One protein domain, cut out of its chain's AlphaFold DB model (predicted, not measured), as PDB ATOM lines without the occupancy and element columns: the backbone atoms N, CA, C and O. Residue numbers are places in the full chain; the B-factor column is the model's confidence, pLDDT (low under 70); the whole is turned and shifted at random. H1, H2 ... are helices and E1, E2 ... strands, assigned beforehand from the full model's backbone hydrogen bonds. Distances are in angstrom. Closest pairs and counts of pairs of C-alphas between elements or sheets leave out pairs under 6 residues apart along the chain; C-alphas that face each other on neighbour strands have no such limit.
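AT A GLANCE: This is residues 10 to 75 of the 77 residues of the protein "TPK_catalytic domain-containing protein" of Parachlamydiaceae bacterium (UniProt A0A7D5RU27). A small sheet of three parallel strands has helix H2 standing up from one face, and these parts make the core; H1 and H3 lie at the two ends of the model's longest axis. H1 packs on H2 and only grazes the sheet, while H3 is off the sheet on the far side of H2 from H1, near H2 but touching no helix. The 66 printed residues hold three named strands and three named helices in the order E1, H1, E2, H2, E3, H3, and the sheet order is E1, E2, E3. The class is mixed, helices and strands; the whole is compact, with a radius of gyration of the C-alphas of 11.1 A and a rounded outline of 28 by 23 by 19 A.

IN THESE COORDINATES: E1, residues 10 to 12, begins at C-alpha 10 at (89.621, 3.449, 1.207) and is 6.5 A long. H1, residues 20 to 27, is 10.2 A long. E2, residues 32 to 36, is the longest strand at 12.8 A. H2, residues 39 to 46, begins at C-alpha 39 at (86.781, 4.638, 12.022) and is 11.0 A long. E3, residues 52 to 54, is 6.6 A long. H3, residues 62 to 67, is 9.1 A long and ends at C-alpha 67 at (72.169, 3.634, 10.932).

HOW THE PARTS SIT: E1 and E2 are parallel neighbours at 25 degrees, with N 10 and O 32 at 2.8 A and N 36 and O 12 at 2.8 A, within hydrogen-bond range. E2, the inner strand, and E3 are parallel at 29 degrees, with N 35 and O 52 at 2.9 A. E1, H1, E2 and E2, H2, E3 are strand-helix-strand units, two parallel neighbour strands with a helix between, each with a right-handed crossover. H2 is on the sheet at a height of 9.4 A, only just over E1 and E2, with 3 C-alphas on each; its line rises 43 degrees, so that it only just stands up from the sheet. The closest C-alphas of E1 and H2 are those of Ile 12 and Gly 39, 5.0 A apart. H1 is on the sheet but only grazes it, with residues 23 to 27. H1 and H2 touch, their closest C-alphas those of Tyr 20 and Met 46 at 5.9 A, and run opposite ways at a steep tilt of 69.5 degrees, only just short of about perpendicular. H3 is not on the sheet and is apart from H1. In H1, H2 and H3 every O i to N i+4 pair is within hydrogen-bond range.

THE WHOLE: The C-alphas of Ala 21 and Ile 75, the two farthest apart, are 30.5 A apart. The printed part has no cut. No link is long; those from E1 to H1 and from E3 to H3 are short, the others tight. Mean pLDDT of the printed part is 81.0, and residues 57 to 75 are under 70.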
ATOM      1  N   ALA A  10      89.097   2.705   0.073       93.94
ATOM      2  CA  ALA A  10      89.621   3.449   1.207       93.94
ATOM      3  C   ALA A  10      89.241   2.756   2.517       93.94
ATOM      4  O   ALA A  10      88.089   2.367   2.717       93.94
ATOM      5  N   LEU A  11      90.211   2.646   3.420       93.94
ATOM      6  CA  LEU A  11      90.015   2.186   4.790       93.94
ATOM      7  C   LEU A  11      90.125   3.393   5.718       93.94
ATOM      8  O   LEU A  11      91.093   4.148   5.646       93.94
ATOM      9  N   ILE A  12      89.135   3.573   6.584       93.88
ATOM     10  CA  ILE A  12      89.115   4.634   7.589       93.88
ATOM     11  C   ILE A  12      89.270   3.965   8.945       93.88
ATOM     12  O   ILE A  12      88.363   3.264   9.381       93.88
ATOM     13  N   ALA A  13      90.412   4.171   9.593       92.69
ATOM     14  CA  ALA A  13      90.688   3.703  10.950       92.69
ATOM     15  C   ALA A  13      90.449   4.821  11.983       92.69
ATOM     16  O   ALA A  13      90.139   5.952  11.616       92.69
ATOM     17  N   ASN A  14      90.614   4.515  13.273       91.19
ATOM     18  CA  ASN A  14      90.380   5.432  14.400       91.19
ATOM     19  C   ASN A  14      91.568   6.384  14.686       91.19
ATOM     20  O   ASN A  14      91.986   6.542  15.832       91.19
ATOM     21  N   GLY A  15      92.177   6.943  13.636       91.50
ATOM     22  CA  GLY A  15      93.293   7.890  13.742       91.50
ATOM     23  C   GLY A  15      92.828   9.348  13.750       91.50
ATOM     24  O   GLY A  15      91.714   9.663  13.348       91.50
ATOM     25  N   GLU A  16      93.687  10.277  14.166       95.19
ATOM     26  CA  GLU A  16      93.336  11.698  14.119       95.19
ATOM     27  C   GLU A  16      93.069  12.170  12.675       95.19
ATOM     28  O   GLU A  16      93.863  11.937  11.762       95.19
ATOM     29  N   ILE A  17      91.950  12.876  12.472       95.00
ATOM     30  CA  ILE A  17      91.628  13.540  11.208       95.00
ATOM     31  C   ILE A  17      91.661  15.047  11.423       95.00
ATOM     32  O   ILE A  17      90.776  15.614  12.060       95.00
ATOM     33  N   ILE A  18      92.650  15.686  10.803       94.12
ATOM     34  CA  ILE A  18      92.873  17.133  10.878       94.12
ATOM     35  C   ILE A  18      91.744  17.909  10.176       94.12
ATOM     36  O   ILE A  18      91.334  18.974  10.627       94.12
ATOM     37  N   SER A  19      91.218  17.397   9.054       96.50
ATOM     38  CA  SER A  19      90.156  18.074   8.297       96.50
ATOM     39  C   SER A  19      89.161  17.104   7.669       96.50
ATOM     40  O   SER A  19      89.410  16.525   6.613       96.50
ATOM     41  N   TYR A  20      87.977  17.006   8.272       96.12
ATOM     42  CA  TYR A  20      86.878  16.183   7.759       96.12
ATOM     43  C   TYR A  20      86.405  16.600   6.361       96.12
ATOM     44  O   TYR A  20      86.059  15.740   5.555       96.12
ATOM     45  N   ALA A  21      86.434  17.896   6.039       96.25
ATOM     46  CA  ALA A  21      86.042  18.388   4.720       96.25
ATOM     47  C   ALA A  21      86.989  17.888   3.616       96.25
ATOM     48  O   ALA A  21      86.538  17.342   2.610       96.25
ATOM     49  N   LYS A  22      88.308  18.014   3.825       94.94
ATOM     50  CA  LYS A  22      89.314  17.544   2.860       94.94
ATOM     51  C   LYS A  22      89.290  16.024   2.725       94.94
ATOM     52  O   LYS A  22      89.303  15.514   1.608       94.94
ATOM     53  N   THR A  23      89.190  15.310   3.846       95.19
ATOM     54  CA  THR A  23      89.108  13.846   3.838       95.19
ATOM     55  C   THR A  23      87.860  13.362   3.108       95.19
ATOM     56  O   THR A  23      87.955  12.450   2.295       95.19
ATOM     57  N   LYS A  24      86.704  14.006   3.303       94.88
ATOM     58  CA  LYS A  24      85.474  13.674   2.570       94.88
ATOM     59  C   LYS A  24      85.631  13.823   1.056       94.88
ATOM     60  O   LYS A  24      85.196  12.941   0.320       94.88
ATOM     61  N   ILE A  25      86.270  14.900   0.592       93.12
ATOM     62  CA  ILE A  25      86.548  15.103  -0.838       93.12
ATOM     63  C   ILE A  25      87.466  13.992  -1.359       93.12
ATOM     64  O   ILE A  25      87.158  13.374  -2.374       93.12
ATOM     65  N   LEU A  26      88.545  13.679  -0.637       91.44
ATOM     66  CA  LEU A  26      89.455  12.591  -1.000       91.44
ATOM     67  C   LEU A  26      88.729  11.242  -1.113       91.44
ATOM     68  O   LEU A  26      88.911  10.531  -2.098       91.44
ATOM     69  N   LEU A  27      87.882  10.913  -0.135       92.56
ATOM     70  CA  LEU A  27      87.131   9.656  -0.090       92.56
ATOM     71  C   LEU A  27      86.138   9.511  -1.247       92.56
ATOM     72  O   LEU A  27      85.859   8.389  -1.656       92.56
ATOM     73  N   SER A  28      85.643  10.618  -1.810       90.12
ATOM     74  CA  SER A  28      84.715  10.582  -2.949       90.12
ATOM     75  C   SER A  28      85.330  10.020  -4.240       90.12
ATOM     76  O   SER A  28      84.598   9.590  -5.127       90.12
ATOM     77  N   HIS A  29      86.664   9.959  -4.332       90.50
ATOM     78  CA  HIS A  29      87.376   9.343  -5.457       90.50
ATOM     79  C   HIS A  29      87.556   7.821  -5.314       90.50
ATOM     80  O   HIS A  29      88.070   7.169  -6.226       90.50
ATOM     81  N   PHE A  30      87.162   7.243  -4.177       91.25
ATOM     82  CA  PHE A  30      87.234   5.807  -3.937       91.25
ATOM     83  C   PHE A  30      85.885   5.157  -4.216       91.25
ATOM     84  O   PHE A  30      84.836   5.659  -3.818       91.25
ATOM     85  N   LYS A  31      85.910   3.999  -4.879       91.25
ATOM     86  CA  LYS A  31      84.696   3.225  -5.159       91.25
ATOM     87  C   LYS A  31      84.089   2.645  -3.882       91.25
ATOM     88  O   LYS A  31      82.872   2.584  -3.760       91.25
ATOM     89  N   TYR A  32      84.934   2.205  -2.954       90.69
ATOM     90  CA  TYR A  32      84.507   1.636  -1.681       90.69
ATOM     91  C   TYR A  32      85.156   2.369  -0.518       90.69
ATOM     92  O   TYR A  32      86.333   2.715  -0.555       90.69
ATOM     93  N   VAL A  33      84.378   2.550   0.544       93.12
ATOM     94  CA  VAL A  33      84.832   3.115   1.817       93.12
ATOM     95  C   VAL A  33      84.486   2.119   2.908       93.12
ATOM     96  O   VAL A  33      83.316   1.768   3.065       93.12
ATOM     97  N   ILE A  34      85.495   1.661   3.639       92.75
ATOM     98  CA  ILE A  34      85.365   0.690   4.722       92.75
ATOM     99  C   ILE A  34      85.757   1.378   6.026       92.75
ATOM    100  O   ILE A  34      86.859   1.912   6.142       92.75
ATOM    101  N   ALA A  35      84.859   1.362   7.006       92.06
ATOM    102  CA  ALA A  35      85.170   1.809   8.356       92.06
ATOM    103  C   ALA A  35      85.814   0.660   9.140       92.06
ATOM    104  O   ALA A  35      85.305  -0.458   9.129       92.06
ATOM    105  N   VAL A  36      86.925   0.933   9.815       90.94
ATOM    106  CA  VAL A  36      87.638  -0.038  10.645       90.94
ATOM    107  C   VAL A  36      87.519   0.384  12.105       90.94
ATOM    108  O   VAL A  36      88.034   1.440  12.476       90.94
ATOM    109  N   ASP A  37      86.831  -0.426  12.911       86.88
ATOM    110  CA  ASP A  37      86.582  -0.199  14.339       86.88
ATOM    111  C   ASP A  37      86.069   1.240  14.608       86.88
ATOM    112  O   ASP A  37      85.048   1.648  14.040       86.88
ATOM    113  N   GLY A  38      86.787   2.058  15.388       85.62
ATOM    114  CA  GLY A  38      86.418   3.448  15.677       85.62
ATOM    115  C   GLY A  38      86.409   4.383  14.459       85.62
ATOM    116  O   GLY A  38      85.896   5.498  14.545       85.62
ATOM    117  N   GLY A  39      86.883   3.926  13.295       91.31
ATOM    118  CA  GLY A  39      86.781   4.638  12.022       91.31
ATOM    119  C   GLY A  39      85.350   5.010  11.622       91.31
ATOM    120  O   GLY A  39      85.139   6.011  10.934       91.31
ATOM    121  N   LEU A  40      84.351   4.269  12.119       89.31
ATOM    122  CA  LEU A  40      82.937   4.604  11.939       89.31
ATOM    123  C   LEU A  40      82.601   6.002  12.487       89.31
ATOM    124  O   LEU A  40      81.835   6.731  11.861       89.31
ATOM    125  N   ASN A  41      83.235   6.424  13.584       91.12
ATOM    126  CA  ASN A  41      83.025   7.749  14.172       91.12
ATOM    127  C   ASN A  41      83.441   8.872  13.212       91.12
ATOM    128  O   ASN A  41      82.823   9.938  13.175       91.12
ATOM    129  N   HIS A  42      84.488   8.654  12.414       94.56
ATOM    130  CA  HIS A  42      84.896   9.617  11.396       94.56
ATOM    131  C   HIS A  42      83.905   9.660  10.235       94.56
ATOM    132  O   HIS A  42      83.580  10.749   9.762       94.56
ATOM    133  N   CYS A  43      83.391   8.505   9.805       91.69
ATOM    134  CA  CYS A  43      82.328   8.437   8.805       91.69
ATOM    135  C   CYS A  43      81.084   9.220   9.253       91.69
ATOM    136  O   CYS A  43      80.576  10.040   8.488       91.69
ATOM    137  N   GLU A  44      80.659   9.051  10.510       89.88
ATOM    138  CA  GLU A  44      79.535   9.795  11.092       89.88
ATOM    139  C   GLU A  44      79.783  11.310  11.090       89.88
ATOM    140  O   GLU A  44      78.938  12.066  10.611       89.88
ATOM    141  N   LYS A  45      80.967  11.763  11.529       92.44
ATOM    142  CA  LYS A  45      81.352  13.189  11.506       92.44
ATOM    143  C   LYS A  45      81.390  13.781  10.092       92.44
ATOM    144  O   LYS A  45      81.147  14.972   9.923       92.44
ATOM    145  N   MET A  46      81.681  12.969   9.073       94.12
ATOM    146  CA  MET A  46      81.670  13.389   7.663       94.12
ATOM    147  C   MET A  46      80.288  13.280   7.001       94.12
ATOM    148  O   MET A  46      80.116  13.753   5.870       94.12
ATOM    149  N   GLY A  47      79.309  12.651   7.659       91.81
ATOM    150  CA  GLY A  47      78.030  12.292   7.044       91.81
ATOM    151  C   GLY A  47      78.206  11.345   5.853       91.81
ATOM    152  O   GLY A  47      77.556  11.524   4.827       91.81
ATOM    153  N   ILE A  48      79.151  10.405   5.950       90.56
ATOM    154  CA  ILE A  48      79.404   9.361   4.951       90.56
ATOM    155  C   ILE A  48      78.896   8.040   5.519       90.56
ATOM    156  O   ILE A  48      79.228   7.682   6.646       90.56
ATOM    157  N   THR A  49      78.150   7.283   4.720       90.31
ATOM    158  CA  THR A  49      77.795   5.902   5.059       90.31
ATOM    159  C   THR A  49      78.852   4.966   4.469       90.31
ATOM    160  O   THR A  49      78.977   4.911   3.242       90.31
ATOM    161  N   PRO A  50      79.649   4.253   5.288       90.19
ATOM    162  CA  PRO A  50      80.610   3.291   4.769       90.19
ATOM    163  C   PRO A  50      79.885   2.103   4.122       90.19
ATOM    164  O   PRO A  50      78.773   1.736   4.498       90.19
ATOM    165  N   HIS A  51      80.544   1.472   3.156       91.19
ATOM    166  CA  HIS A  51      80.027   0.291   2.463       91.19
ATOM    167  C   HIS A  51      80.114  -0.965   3.335       91.19
ATOM    168  O   HIS A  51      79.316  -1.889   3.185       91.19
ATOM    169  N   MET A  52      81.100  -1.004   4.229       86.44
ATOM    170  CA  MET A  52      81.331  -2.092   5.168       86.44
ATOM    171  C   MET A  52      81.996  -1.547   6.428       86.44
ATOM    172  O   MET A  52      82.740  -0.565   6.370       86.44
ATOM    173  N   ILE A  53      81.741  -2.208   7.553       85.94
ATOM    174  CA  ILE A  53      82.429  -1.966   8.817       85.94
ATOM    175  C   ILE A  53      83.162  -3.258   9.185       85.94
ATOM    176  O   ILE A  53      82.561  -4.330   9.126       85.94
ATOM    177  N   ILE A  54      84.443  -3.159   9.533       84.81
ATOM    178  CA  ILE A  54      85.280  -4.283   9.976       84.81
ATOM    179  C   ILE A  54      85.847  -3.954  11.357       84.81
ATOM    180  O   ILE A  54      86.339  -2.853  11.572       84.81
ATOM    181  N   GLY A  55      85.824  -4.903  12.285       80.12
ATOM    182  CA  GLY A  55      86.427  -4.764  13.609       80.12
ATOM    183  C   GLY A  55      85.830  -5.767  14.585       80.12
ATOM    184  O   GLY A  55      84.933  -6.535  14.224       80.12
ATOM    185  N   ASP A  56      86.304  -5.737  15.825       72.19
ATOM    186  CA  ASP A  56      85.665  -6.447  16.939       72.19
ATOM    187  C   ASP A  56      84.253  -5.889  17.236       72.19
ATOM    188  O   ASP A  56      83.368  -6.637  17.664       72.19
ATOM    189  N   LEU A  57      84.011  -4.626  16.845       63.94
ATOM    190  CA  LEU A  57      82.789  -3.843  17.061       63.94
ATOM    191  C   LEU A  57      82.468  -3.643  18.546       63.94
ATOM    192  O   LEU A  57      81.343  -3.272  18.883       63.94
ATOM    193  N   ASP A  58      83.447  -3.840  19.425       63.78
ATOM    194  CA  ASP A  58      83.240  -3.761  20.870       63.78
ATOM    195  C   ASP A  58      83.069  -2.294  21.322       63.78
ATOM    196  O   ASP A  58      82.433  -2.007  22.337       63.78
ATOM    197  N   SER A  59      83.534  -1.354  20.489       55.75
ATOM    198  CA  SER A  59      83.416   0.101  20.660       55.75
ATOM    199  C   SER A  59      82.174   0.721  19.990       55.75
ATOM    200  O   SER A  59      81.872   1.897  20.206       55.75
ATOM    201  N   ALA A  60      81.449  -0.021  19.141       55.31
ATOM    202  CA  ALA A  60      80.366   0.533  18.326       55.31
ATOM    203  C   ALA A  60      79.027   0.530  19.083       55.31
ATOM    204  O   ALA A  60      78.474  -0.518  19.420       55.31
ATOM    205  N   SER A  61      78.446   1.712  19.320       57.78
ATOM    206  CA  SER A  61      77.129   1.795  19.961       57.78
ATOM    207  C   SER A  61      76.046   1.129  19.095       57.78
ATOM    208  O   SER A  61      76.031   1.256  17.867       57.78
ATOM    209  N   LYS A  62      75.063   0.464  19.723       57.66
ATOM    210  CA  LYS A  62      73.912  -0.153  19.022       57.66
ATOM    211  C   LYS A  62      73.152   0.835  18.118       57.66
ATOM    212  O   LYS A  62      72.489   0.411  17.173       57.66
ATOM    213  N   ALA A  63      73.237   2.136  18.402       56.22
ATOM    214  CA  ALA A  63      72.640   3.196  17.596       56.22
ATOM    215  C   ALA A  63      73.416   3.460  16.291       56.22
ATOM    216  O   ALA A  63      72.787   3.656  15.251       56.22
ATOM    217  N   ALA A  64      74.751   3.401  16.327       56.81
ATOM    218  CA  ALA A  64      75.609   3.545  15.149       56.81
ATOM    219  C   ALA A  64      75.430   2.361  14.180       56.81
ATOM    220  O   ALA A  64      75.279   2.547  12.974       56.81
ATOM    221  N   LEU A  65      75.310   1.140  14.719       59.50
ATOM    222  CA  LEU A  65      75.052  -0.070  13.926       59.50
ATOM    223  C   LEU A  65      73.677  -0.046  13.235       59.50
ATOM    224  O   LEU A  65      73.551  -0.524  12.113       59.50
ATOM    225  N   LYS A  66      72.649   0.546  13.862       55.91
ATOM    226  CA  LYS A  66      71.302   0.674  13.272       55.91
ATOM    227  C   LYS A  66      71.218   1.672  12.111       55.91
ATOM    228  O   LYS A  66      70.284   1.580  11.321       55.91
ATOM    229  N   LYS A  67      72.145   2.630  12.013       54.38
ATOM    230  CA  LYS A  67      72.169   3.634  10.932       54.38
ATOM    231  C   LYS A  67      72.836   3.134   9.653       54.38
ATOM    232  O   LYS A  67      72.658   3.741   8.601       54.38
ATOM    233  N   CYS A  68      73.589   2.042   9.725       52.16
ATOM    234  CA  CYS A  68      74.237   1.461   8.564       52.16
ATOM    235  C   CYS A  68      73.352   0.384   7.926       52.16
ATOM    236  O   CYS A  68      73.068  -0.641   8.533       52.16
ATOM    237  N   ALA A  69      72.988   0.572   6.657       51.66
ATOM    238  CA  ALA A  69      72.420  -0.481   5.807       51.66
ATOM    239  C   ALA A  69      73.514  -1.418   5.240       51.66
ATOM    240  O   ALA A  69      73.346  -2.006   4.171       51.66
ATOM    241  N   CYS A  70      74.674  -1.509   5.902       50.41
ATOM    242  CA  CYS A  70      75.788  -2.333   5.451       50.41
ATOM    243  C   CYS A  70      75.678  -3.749   6.020       50.41
ATOM    244  O   CYS A  70      75.187  -3.959   7.130       50.41
ATOM    245  N   LYS A  71      76.175  -4.738   5.277       52.44
ATOM    246  CA  LYS A  71      76.356  -6.092   5.808       52.44
ATOM    247  C   LYS A  71      77.340  -6.014   6.981       52.44
ATOM    248  O   LYS A  71      78.515  -5.723   6.766       52.44
ATOM    249  N   ASN A  72      76.869  -6.246   8.206       56.59
ATOM    250  CA  ASN A  72      77.747  -6.340   9.371       56.59
ATOM    251  C   ASN A  72      78.567  -7.623   9.262       56.59
ATOM    252  O   ASN A  72      78.016  -8.718   9.368       56.59
ATOM    253  N   PHE A  73      79.875  -7.486   9.060       54.69
ATOM    254  CA  PHE A  73      80.798  -8.613   9.079       54.69
ATOM    255  C   PHE A  73      81.673  -8.499  10.324       54.69
ATOM    256  O   PHE A  73      82.580  -7.673  10.392       54.69
ATOM    257  N   LYS A  74      81.361  -9.310  11.340       54.75
ATOM    258  CA  LYS A  74      82.206  -9.463  12.523       54.75
ATOM    259  C   LYS A  74      83.266 -10.512  12.198       54.75
ATOM    260  O   LYS A  74      82.919 -11.636  11.849       54.75
ATOM    261  N   ILE A  75      84.540 -10.148  12.306       47.50
ATOM    262  CA  ILE A  75      85.646 -11.109  12.288       47.50
ATOM    263  C   ILE A  75      86.203 -11.124  13.709       47.50
ATOM    264  O   ILE A  75      86.877 -10.184  14.116       47.50
TER     265      ILE A  75